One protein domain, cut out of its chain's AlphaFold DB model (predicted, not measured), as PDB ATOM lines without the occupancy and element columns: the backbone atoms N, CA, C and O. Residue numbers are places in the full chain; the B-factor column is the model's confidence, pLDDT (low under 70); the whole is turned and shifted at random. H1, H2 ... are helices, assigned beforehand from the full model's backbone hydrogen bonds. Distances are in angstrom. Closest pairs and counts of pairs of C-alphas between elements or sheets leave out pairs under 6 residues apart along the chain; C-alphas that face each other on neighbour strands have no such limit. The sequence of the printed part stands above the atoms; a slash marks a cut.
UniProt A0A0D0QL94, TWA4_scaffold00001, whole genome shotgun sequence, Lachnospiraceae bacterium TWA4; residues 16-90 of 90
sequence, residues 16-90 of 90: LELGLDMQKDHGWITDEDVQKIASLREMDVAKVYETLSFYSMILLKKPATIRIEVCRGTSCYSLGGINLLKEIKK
ATOM      1  N   LEU A  16     -53.936 -40.182  27.310       87.44
ATOM      2  CA  LEU A  16     -53.392 -39.862  25.994       87.44
ATOM      3  C   LEU A  16     -54.375 -40.163  24.854       87.44
ATOM      4  O   LEU A  16     -54.541 -39.342  23.960       87.44
ATOM      5  N   GLU A  17     -55.040 -41.320  24.877       86.75
ATOM      6  CA  GLU A  17     -55.984 -41.700  23.820       86.75
ATOM      7  C   GLU A  17     -57.206 -40.786  23.796       86.75
ATOM      8  O   GLU A  17     -57.707 -40.473  22.721       86.75
ATOM      9  N   LEU A  18     -57.663 -40.332  24.968       86.75
ATOM     10  CA  LEU A  18     -58.739 -39.347  25.067       86.75
ATOM     11  C   LEU A  18     -58.306 -37.997  24.490       86.75
ATOM     12  O   LEU A  18     -59.034 -37.421  23.689       86.75
ATOM     13  N   GLY A  19     -57.101 -37.529  24.830       87.31
ATOM     14  CA  GLY A  19     -56.552 -36.296  24.262       87.31
ATOM     15  C   GLY A  19     -56.412 -36.357  22.738       87.31
ATOM     16  O   GLY A  19     -56.783 -35.412  22.046       87.31
ATOM     17  N   LEU A  20     -55.943 -37.487  22.200       88.38
ATOM     18  CA  LEU A  20     -55.822 -37.694  20.753       88.38
ATOM     19  C   LEU A  20     -57.178 -37.737  20.042       88.38
ATOM     20  O   LEU A  20     -57.271 -37.263  18.914       88.38
ATOM     21  N   ASP A  21     -58.207 -38.308  20.669       87.62
ATOM     22  CA  ASP A  21     -59.566 -38.341  20.119       87.62
ATOM     23  C   ASP A  21     -60.116 -36.917  19.974       87.62
ATOM     24  O   ASP A  21     -60.498 -36.517  18.880       87.62
ATOM     25  N   MET A  22     -60.009 -36.106  21.030       85.69
ATOM     26  CA  MET A  22     -60.464 -34.709  21.026       85.69
ATOM     27  C   MET A  22     -59.662 -33.827  20.061       85.69
ATOM     28  O   MET A  22     -60.206 -32.924  19.424       85.69
ATOM     29  N   GLN A  23     -58.366 -34.110  19.898       86.56
ATOM     30  CA  GLN A  23     -57.520 -33.393  18.948       86.56
ATOM     31  C   GLN A  23     -57.887 -33.689  17.480       86.56
ATOM     32  O   GLN A  23     -57.551 -32.877  16.620       86.56
ATOM     33  N   LYS A  24     -58.572 -34.797  17.151       84.94
ATOM     34  CA  LYS A  24     -58.988 -35.084  15.761       84.94
ATOM     35  C   LYS A  24     -60.063 -34.130  15.257       84.94
ATOM     36  O   LYS A  24     -60.019 -33.760  14.087       84.94
ATOM     37  N   ASP A  25     -60.992 -33.733  16.120       79.69
ATOM     38  CA  ASP A  25     -62.100 -32.851  15.750       79.69
ATOM     39  C   ASP A  25     -61.645 -31.399  15.559       79.69
ATOM     40  O   ASP A  25     -62.047 -30.734  14.603       79.69
ATOM     41  N   HIS A  26     -60.779 -30.905  16.447       76.12
ATOM     42  CA  HIS A  26     -60.392 -29.492  16.473       76.12
ATOM     43  C   HIS A  26     -58.958 -29.218  16.001       76.12
ATOM     44  O   HIS A  26     -58.622 -28.073  15.719       76.12
ATOM     45  N   GLY A  27     -58.096 -30.229  15.882       82.19
ATOM     46  CA  GLY A  27     -56.685 -30.079  15.494       82.19
ATOM     47  C   GLY A  27     -55.756 -29.586  16.613       82.19
ATOM     48  O   GLY A  27     -54.536 -29.608  16.452       82.19
ATOM     49  N   TRP A  28     -56.308 -29.168  17.753       86.38
ATOM     50  CA  TRP A  28     -55.606 -28.841  18.997       86.38
ATOM     51  C   TRP A  28     -56.532 -29.089  20.193       86.38
ATOM     52  O   TRP A  28     -57.736 -29.256  20.020       86.38
ATOM     53  N   ILE A  29     -55.971 -29.108  21.397       87.06
ATOM     54  CA  ILE A  29     -56.699 -29.302  22.653       87.06
ATOM     55  C   ILE A  29     -56.943 -27.942  23.307       87.06
ATOM     56  O   ILE A  29     -56.013 -27.141  23.444       87.06
ATOM     57  N   THR A  30     -58.188 -27.677  23.706       88.06
ATOM     58  CA  THR A  30     -58.558 -26.483  24.482       88.06
ATOM     59  C   THR A  30     -58.544 -26.760  25.988       88.06
ATOM     60  O   THR A  30     -58.574 -27.912  26.414       88.06
ATOM     61  N   ASP A  31     -58.527 -25.710  26.817       87.69
ATOM     62  CA  ASP A  31     -58.607 -25.871  28.280       87.69
ATOM     63  C   ASP A  31     -59.909 -26.576  28.703       87.69
ATOM     64  O   ASP A  31     -59.899 -27.454  29.563       87.69
ATOM     65  N   GLU A  32     -61.015 -26.282  28.011       87.69
ATOM     66  CA  GLU A  32     -62.306 -26.948  28.215       87.69
ATOM     67  C   GLU A  32     -62.212 -28.458  27.968       87.69
ATOM     68  O   GLU A  32     -62.826 -29.253  28.680       87.69
ATOM     69  N   ASP A  33     -61.424 -28.877  26.978       87.94
ATOM     70  CA  ASP A  33     -61.233 -30.291  26.667       87.94
ATOM     71  C   ASP A  33     -60.406 -31.001  27.737       87.94
ATOM     72  O   ASP A  33     -60.728 -32.122  28.138       87.94
ATOM     73  N   VAL A  34     -59.402 -30.319  28.287       88.38
ATOM     74  CA  VAL A  34     -58.629 -30.820  29.430       88.38
ATOM     75  C   VAL A  34     -59.517 -30.974  30.667       88.38
ATOM     76  O   VAL A  34     -59.459 -32.010  31.335       88.38
ATOM     77  N   GLN A  35     -60.390 -30.002  30.948       89.69
ATOM     78  CA  GLN A  35     -61.348 -30.080  32.057       89.69
ATOM     79  C   GLN A  35     -62.359 -31.222  31.876       89.69
ATOM     80  O   GLN A  35     -62.691 -31.916  32.845       89.69
ATOM     81  N   LYS A  36     -62.814 -31.472  30.640       88.94
ATOM     82  CA  LYS A  36     -63.667 -32.627  30.318       88.94
ATOM     83  C   LYS A  36     -62.936 -33.940  30.593       88.94
ATOM     84  O   LYS A  36     -63.504 -34.806  31.249       88.94
ATOM     85  N   ILE A  37     -61.684 -34.086  30.155       87.44
ATOM     86  CA  ILE A  37     -60.883 -35.298  30.406       87.44
ATOM     87  C   ILE A  37     -60.674 -35.516  31.911       87.44
ATOM     88  O   ILE A  37     -60.859 -36.634  32.391       87.44
ATOM     89  N   ALA A  38     -60.340 -34.457  32.651       89.62
ATOM     90  CA  ALA A  38     -60.178 -34.496  34.104       89.62
ATOM     91  C   ALA A  38     -61.463 -34.958  34.808       89.62
ATOM     92  O   ALA A  38     -61.421 -35.859  35.645       89.62
ATOM     93  N   SER A  39     -62.616 -34.423  34.394       88.19
ATOM     94  CA  SER A  39     -63.930 -34.802  34.933       88.19
ATOM     95  C   SER A  39     -64.322 -36.241  34.580       88.19
ATOM     96  O   SER A  39     -64.893 -36.945  35.406       88.19
ATOM     97  N   LEU A  40     -64.003 -36.701  33.365       86.56
ATOM     98  CA  LEU A  40     -64.278 -38.071  32.913       86.56
ATOM     99  C   LEU A  40     -63.424 -39.118  33.635       86.56
ATOM    100  O   LEU A  40     -63.839 -40.272  33.743       86.56
ATOM    101  N   ARG A  41     -62.224 -38.732  34.077       83.38
ATOM    102  CA  ARG A  41     -61.259 -39.616  34.744       83.38
ATOM    103  C   ARG A  41     -61.166 -39.422  36.249       83.38
ATOM    104  O   ARG A  41     -60.416 -40.160  36.873       83.38
ATOM    105  N   GLU A  42     -61.913 -38.472  36.809       85.56
ATOM    106  CA  GLU A  42     -61.869 -38.129  38.235       85.56
ATOM    107  C   GLU A  42     -60.424 -37.821  38.694       85.56
ATOM    108  O   GLU A  42     -59.984 -38.234  39.763       85.56
ATOM    109  N   MET A  43     -59.662 -37.118  37.846       85.56
ATOM    110  CA  MET A  43     -58.263 -36.738  38.081       85.56
ATOM    111  C   MET A  43     -58.118 -35.222  38.185       85.56
ATOM    112  O   MET A  43     -58.870 -34.474  37.563       85.56
ATOM    113  N   ASP A  44     -57.084 -34.763  38.888       90.00
ATOM    114  CA  ASP A  44     -56.730 -33.347  38.906       90.00
ATOM    115  C   ASP A  44     -56.392 -32.824  37.505       90.00
ATOM    116  O   ASP A  44     -55.600 -33.415  36.762       90.00
ATOM    117  N   VAL A  45     -56.920 -31.641  37.186       89.69
ATOM    118  CA  VAL A  45     -56.651 -30.918  35.931       89.69
ATOM    119  C   VAL A  45     -55.144 -30.736  35.718       89.69
ATOM    120  O   VAL A  45     -54.643 -30.934  34.612       89.69
ATOM    121  N   ALA A  46     -54.395 -30.453  36.790       90.81
ATOM    122  CA  ALA A  46     -52.938 -30.334  36.751       90.81
ATOM    123  C   ALA A  46     -52.249 -31.633  36.297       90.81
ATOM    124  O   ALA A  46     -51.305 -31.591  35.508       90.81
ATOM    125  N   LYS A  47     -52.745 -32.798  36.737       89.19
ATOM    126  CA  LYS A  47     -52.171 -34.100  36.373       89.19
ATOM    127  C   LYS A  47     -52.451 -34.461  34.916       89.19
ATOM    128  O   LYS A  47     -51.598 -35.046  34.242       89.19
ATOM    129  N   VAL A  48     -53.625 -34.084  34.413       89.56
ATOM    130  CA  VAL A  48     -53.964 -34.229  32.991       89.56
ATOM    131  C   VAL A  48     -53.072 -33.323  32.141       89.56
ATOM    132  O   VAL A  48     -52.497 -33.795  31.162       89.56
ATOM    133  N   TYR A  49     -52.868 -32.068  32.550       90.38
ATOM    134  CA  TYR A  49     -51.941 -31.149  31.884       90.38
ATOM    135  C   TYR A  49     -50.506 -31.682  31.839       90.38
ATOM    136  O   TYR A  49     -49.872 -31.646  30.785       90.38
ATOM    137  N   GLU A  50     -50.003 -32.219  32.950       89.62
ATOM    138  CA  GLU A  50     -48.680 -32.848  33.012       89.62
ATOM    139  C   GLU A  50     -48.571 -34.005  32.006       89.62
ATOM    140  O   GLU A  50     -47.646 -34.052  31.199       89.62
ATOM    141  N   THR A  51     -49.571 -34.886  31.983       90.00
ATOM    142  CA  THR A  51     -49.589 -36.052  31.088       90.00
ATOM    143  C   THR A  51     -49.681 -35.649  29.614       90.00
ATOM    144  O   THR A  51     -48.986 -36.216  28.773       90.00
ATOM    145  N   LEU A  52     -50.523 -34.671  29.276       89.19
ATOM    146  CA  LEU A  52     -50.704 -34.210  27.897       89.19
ATOM    147  C   LEU A  52     -49.496 -33.418  27.393       89.19
ATOM    148  O   LEU A  52     -49.074 -33.608  26.256       89.19
ATOM    149  N   SER A  53     -48.910 -32.566  28.237       88.00
ATOM    150  CA  SER A  53     -47.727 -31.767  27.883       88.00
ATOM    151  C   SER A  53     -46.460 -32.606  27.696       88.00
ATOM    152  O   SER A  53     -45.551 -32.185  26.980       88.00
ATOM    153  N   PHE A  54     -46.409 -33.803  28.284       90.44
ATOM    154  CA  PHE A  54     -45.294 -34.733  28.124       90.44
ATOM    155  C   PHE A  54     -45.109 -35.198  26.670       90.44
ATOM    156  O   PHE A  54     -43.984 -35.376  26.202       90.44
ATOM    157  N   TYR A  55     -46.207 -35.374  25.929       89.19
ATOM    158  CA  TYR A  55     -46.166 -35.857  24.552       89.19
ATOM    159  C   TYR A  55     -46.177 -34.698  23.558       89.19
ATOM    160  O   TYR A  55     -47.189 -34.029  23.371       89.19
ATOM    161  N   SER A  56     -45.092 -34.533  22.797       84.56
ATOM    162  CA  SER A  56     -44.975 -33.477  21.772       84.56
ATOM    163  C   SER A  56     -45.971 -33.592  20.603       84.56
ATOM    164  O   SER A  56     -46.046 -32.697  19.764       84.56
ATOM    165  N   MET A  57     -46.710 -34.703  20.515       86.75
ATOM    166  CA  MET A  57     -47.793 -34.911  19.544       86.75
ATOM    167  C   MET A  57     -49.050 -34.110  19.904       86.75
ATOM    168  O   MET A  57     -49.854 -33.789  19.025       86.75
ATOM    169  N   ILE A  58     -49.215 -33.797  21.190       88.31
ATOM    170  CA  ILE A  58     -50.364 -33.066  21.695       88.31
ATOM    171  C   ILE A  58     -50.129 -31.567  21.546       88.31
ATOM    172  O   ILE A  58     -49.106 -31.019  21.960       88.31
ATOM    173  N   LEU A  59     -51.104 -30.893  20.947       88.12
ATOM    174  CA  LEU A  59     -51.063 -29.458  20.710       88.12
ATOM    175  C   LEU A  59     -52.000 -28.757  21.689       88.12
ATOM    176  O   LEU A  59     -53.205 -28.738  21.487       88.12
ATOM    177  N   LEU A  60     -51.441 -28.143  22.733       85.75
ATOM    178  CA  LEU A  60     -52.201 -27.376  23.738       85.75
ATOM    179  C   LEU A  60     -52.583 -25.962  23.268       85.75
ATOM    180  O   LEU A  60     -53.212 -25.193  23.989       85.75
ATOM    181  N   LYS A  61     -52.123 -25.569  22.078       82.25
ATOM    182  CA  LYS A  61     -52.391 -24.269  21.465       82.25
ATOM    183  C   LYS A  61     -52.667 -24.474  19.987       82.25
ATOM    184  O   LYS A  61     -52.155 -25.417  19.382       82.25
ATOM    185  N   LYS A  62     -53.429 -23.547  19.409       84.06
ATOM    186  CA  LYS A  62     -53.760 -23.546  17.986       84.06
ATOM    187  C   LYS A  62     -52.481 -23.637  17.128       84.06
ATOM    188  O   LYS A  62     -51.633 -22.747  17.244       84.06
ATOM    189  N   PRO A  63     -52.322 -24.674  16.283       83.31
ATOM    190  CA  PRO A  63     -51.198 -24.761  15.363       83.31
ATOM    191  C   PRO A  63     -51.283 -23.677  14.287       83.31
ATOM    192  O   PRO A  63     -52.352 -23.146  13.979       83.31
ATOM    193  N   ALA A  64     -50.134 -23.368  13.690       81.69
ATOM    194  CA  ALA A  64     -50.081 -22.549  12.488       81.69
ATOM    195  C   ALA A  64     -50.791 -23.250  11.316       81.69
ATOM    196  O   ALA A  64     -50.830 -24.479  11.255       81.69
ATOM    197  N   THR A  65     -51.294 -22.468  10.356       83.69
ATOM    198  CA  THR A  65     -51.971 -22.974   9.147       83.69
ATOM    199  C   THR A  65     -51.104 -23.942   8.338       83.69
ATOM    200  O   THR A  65     -51.624 -24.850   7.700       83.69
ATOM    201  N   ILE A  66     -49.780 -23.758   8.366       84.69
ATOM    202  CA  ILE A  66     -48.811 -24.617   7.683       84.69
ATOM    203  C   ILE A  66     -47.759 -25.050   8.703       84.69
ATOM    204  O   ILE A  66     -47.122 -24.212   9.345       84.69
ATOM    205  N   ARG A  67     -47.564 -26.364   8.838       84.31
ATOM    206  CA  ARG A  67     -46.550 -26.971   9.706       84.31
ATOM    207  C   ARG A  67     -45.537 -27.715   8.839       84.31
ATOM    208  O   ARG A  67     -45.896 -28.651   8.134       84.31
ATOM    209  N   ILE A  68     -44.278 -27.281   8.890       86.19
ATOM    210  CA  ILE A  68     -43.161 -27.902   8.169       86.19
ATOM    211  C   ILE A  68     -42.282 -28.616   9.195       86.19
ATOM    212  O   ILE A  68     -41.698 -27.977  10.071       86.19
ATOM    213  N   GLU A  69     -42.181 -29.938   9.085       86.81
ATOM    214  CA  GLU A  69     -41.360 -30.765   9.970       86.81
ATOM    215  C   GLU A  69     -40.141 -31.284   9.218       86.81
ATOM    216  O   GLU A  69     -40.257 -31.984   8.215       86.81
ATOM    217  N   VAL A  70     -38.952 -30.930   9.710       87.88
ATOM    218  CA  VAL A  70     -37.683 -31.357   9.115       87.88
ATOM    219  C   VAL A  70     -37.007 -32.356  10.041       87.88
ATOM    220  O   VAL A  70     -36.762 -32.065  11.214       87.88
ATOM    221  N   CYS A  71     -36.677 -33.525   9.493       87.94
ATOM    222  CA  CYS A  71     -35.934 -34.569  10.185       87.94
ATOM    223  C   CYS A  71     -34.583 -34.045  10.701       87.94
ATOM    224  O   CYS A  71     -33.766 -33.534   9.935       87.94
ATOM    225  N   ARG A  72     -34.330 -34.226  12.001       87.06
ATOM    226  CA  ARG A  72     -33.046 -33.916  12.662       87.06
ATOM    227  C   ARG A  72     -32.317 -35.162  13.177       87.06
ATOM    228  O   ARG A  72     -31.424 -35.048  14.008       87.06
ATOM    229  N   GLY A  73     -32.716 -36.348  12.717       90.38
ATOM    230  CA  GLY A  73     -32.036 -37.601  13.049       90.38
ATOM    231  C   GLY A  73     -30.635 -37.678  12.434       90.38
ATOM    232  O   GLY A  73     -30.327 -36.958  11.482       90.38
ATOM    233  N   THR A  74     -29.799 -38.583  12.943       90.56
ATOM    234  CA  THR A  74     -28.401 -38.764  12.501       90.56
ATOM    235  C   THR A  74     -28.284 -39.057  11.005       90.56
ATOM    236  O   THR A  74     -27.439 -38.473  10.332       90.56
ATOM    237  N   SER A  75     -29.178 -39.874  10.444       90.62
ATOM    238  CA  SER A  75     -29.192 -40.174   9.005       90.62
ATOM    239  C   SER A  75     -29.438 -38.926   8.149       90.62
ATOM    240  O   SER A  75     -28.739 -38.690   7.166       90.62
ATOM    241  N   CYS A  76     -30.400 -38.089   8.550       88.50
ATOM    242  CA  CYS A  76     -30.715 -36.833   7.864       88.50
ATOM    243  C   CYS A  76     -29.603 -35.793   8.064       88.50
ATOM    244  O   CYS A  76     -29.335 -34.990   7.173       88.50
ATOM    245  N   TYR A  77     -28.931 -35.817   9.218       89.00
ATOM    246  CA  TYR A  77     -27.796 -34.950   9.518       89.00
ATOM    247  C   TYR A  77     -26.626 -35.205   8.556       89.00
ATOM    248  O   TYR A  77     -26.125 -34.255   7.955       89.00
ATOM    249  N   SER A  78     -26.246 -36.471   8.345       88.31
ATOM    250  CA  SER A  78     -25.130 -36.852   7.461       88.31
ATOM    251  C   SER A  78     -25.352 -36.472   5.996       88.31
ATOM    252  O   SER A  78     -24.397 -36.165   5.290       88.31
ATOM    253  N   LEU A  79     -26.608 -36.448   5.543       86.38
ATOM    254  CA  LEU A  79     -26.990 -36.038   4.186       86.38
ATOM    255  C   LEU A  79     -27.166 -34.516   4.034       86.38
ATOM    256  O   LEU A  79     -27.636 -34.049   3.000       86.38
ATOM    257  N   GLY A  80     -26.809 -33.723   5.050       83.94
ATOM    258  CA  GLY A  80     -26.891 -32.263   4.985       83.94
ATOM    259  C   GLY A  80     -28.263 -31.683   5.340       83.94
ATOM    260  O   GLY A  80     -28.576 -30.563   4.942       83.94
ATOM    261  N   GLY A  81     -29.081 -32.381   6.133       85.62
ATOM    262  CA  GLY A  81     -30.410 -31.915   6.562       85.62
ATOM    263  C   GLY A  81     -30.414 -30.569   7.306       85.62
ATOM    264  O   GLY A  81     -31.421 -29.862   7.310       85.62
ATOM    265  N   ILE A  82     -29.278 -30.149   7.880       84.62
ATOM    266  CA  ILE A  82     -29.123 -28.802   8.455       84.62
ATOM    267  C   ILE A  82     -29.162 -27.718   7.376       84.62
ATOM    268  O   ILE A  82     -29.721 -26.650   7.622       84.62
ATOM    269  N   ASN A  83     -28.588 -27.967   6.196       86.88
ATOM    270  CA  ASN A  83     -28.610 -26.997   5.104       86.88
ATOM    271  C   ASN A  83     -30.047 -26.769   4.629       86.88
ATOM    272  O   ASN A  83     -30.453 -25.622   4.489       86.88
ATOM    273  N   LEU A  84     -30.848 -27.832   4.518       86.94
ATOM    274  CA  LEU A  84     -32.276 -27.724   4.204       86.94
ATOM    275  C   LEU A  84     -33.026 -26.851   5.226       86.94
ATOM    276  O   LEU A  84     -33.799 -25.972   4.859       86.94
ATOM    277  N   LEU A  85     -32.751 -27.044   6.519       87.44
ATOM    278  CA  LEU A  85     -33.322 -26.231   7.599       87.44
ATOM    279  C   LEU A  85     -32.914 -24.750   7.540       87.44
ATOM    280  O   LEU A  85     -33.670 -23.906   8.019       87.44
ATOM    281  N   LYS A  86     -31.725 -24.433   7.010       87.50
ATOM    282  CA  LYS A  86     -31.259 -23.049   6.825       87.50
ATOM    283  C   LYS A  86     -31.956 -22.379   5.646       87.50
ATOM    284  O   LYS A  86     -32.392 -21.245   5.801       87.50
ATOM    285  N   GLU A  87     -32.113 -23.086   4.530       88.69
ATOM    286  CA  GLU A  87     -32.775 -22.546   3.337       88.69
ATOM    287  C   GLU A  87     -34.264 -22.271   3.580       88.69
ATOM    288  O   GLU A  87     -34.760 -21.232   3.172       88.69
ATOM    289  N   ILE A  88     -34.968 -23.137   4.320       86.81
ATOM    290  CA  ILE A  88     -36.398 -22.944   4.644       86.81
ATOM    291  C   ILE A  88     -36.635 -21.741   5.577       86.81
ATOM    292  O   ILE A  88     -37.730 -21.188   5.614       86.81
ATOM    293  N   LYS A  89     -35.633 -21.352   6.374       83.19
ATOM    294  CA  LYS A  89     -35.732 -20.206   7.294       83.19
ATOM    295  C   LYS A  89     -35.445 -18.858   6.629       83.19
ATOM    296  O   LYS A  89     -35.600 -17.839   7.301       83.19
ATOM    297  N   LYS A  90     -34.942 -18.872   5.398       68.62
ATOM    298  CA  LYS A  90     -34.521 -17.688   4.655       68.62
ATOM    299  C   LYS A  90     -35.703 -17.079   3.912       68.62
ATOM    300  O   LYS A  90     -35.737 -15.833   3.855       68.62
TER     301      LYS A  90
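Overview. This is residues 16 to 90 of the 90 residues of an uncharacterized protein of Lachnospiraceae bacterium TWA4 (UniProt A0A0D0QL94). Two separate lobes are joined by a long strap: a cluster of three helices, in which H1 and H2 form a hairpin with H3 crosswise to it, and a small lobe of the short helices H4 and H5 at the far end. The strap is residues 55 to 73, with no named element. The printed part has 75 residues with five named helices in the order H1, H2, H3, H4, H5, no named strand, and the class all helix. It is elongated, spanning 49 by 25 by 17 A, and only just loose, close to extended, with a radius of gyration of the C-alphas of 16.7 A.

Along the chain. Find C-alpha 16 at (-53.392, -39.862, 25.994); from there H1 runs to residue 26, 15.7 A away. H2 is residues 31 to 41, 15.4 A, and H3 residues 45 to 54, 14.3 A. Past the strap, H4 is residues 74 to 78, 6.3 A. H5 is residues 81 to 88, 11.0 A, ending at C-alpha 88, (-36.398, -22.944, 4.644).

Arrangement. Look first at the hairpin of H1 and H2: they touch, closest at the C-alphas of Leu 18 and Ile 37, 7.0 A apart, and run opposite ways at 38 degrees, only just a steep tilt. H2 touches H3, closest at the C-alphas of Ala 38 and Val 45, 5.3 A, only just about perpendicular at 73 degrees. H1 and H3 only just touch, with 3 pairs of C-alphas within 8 A, and only at their ends. H4 and H5 meet only through their link, and both are apart from H1, H2 and H3. Every O i to N i+4 pair is within hydrogen-bond range in H2, H3, H4 and H5; in H1, 5 of 7 are.

Size, cuts and confidence. The two C-alphas farthest apart, those of Glu 42 and Leu 79, are 48.8 A apart. The link from H3 to H4 is long; the others are tight. The printed part has no cut, and in this model residue 90, the chain's last, is under 70 in pLDDT.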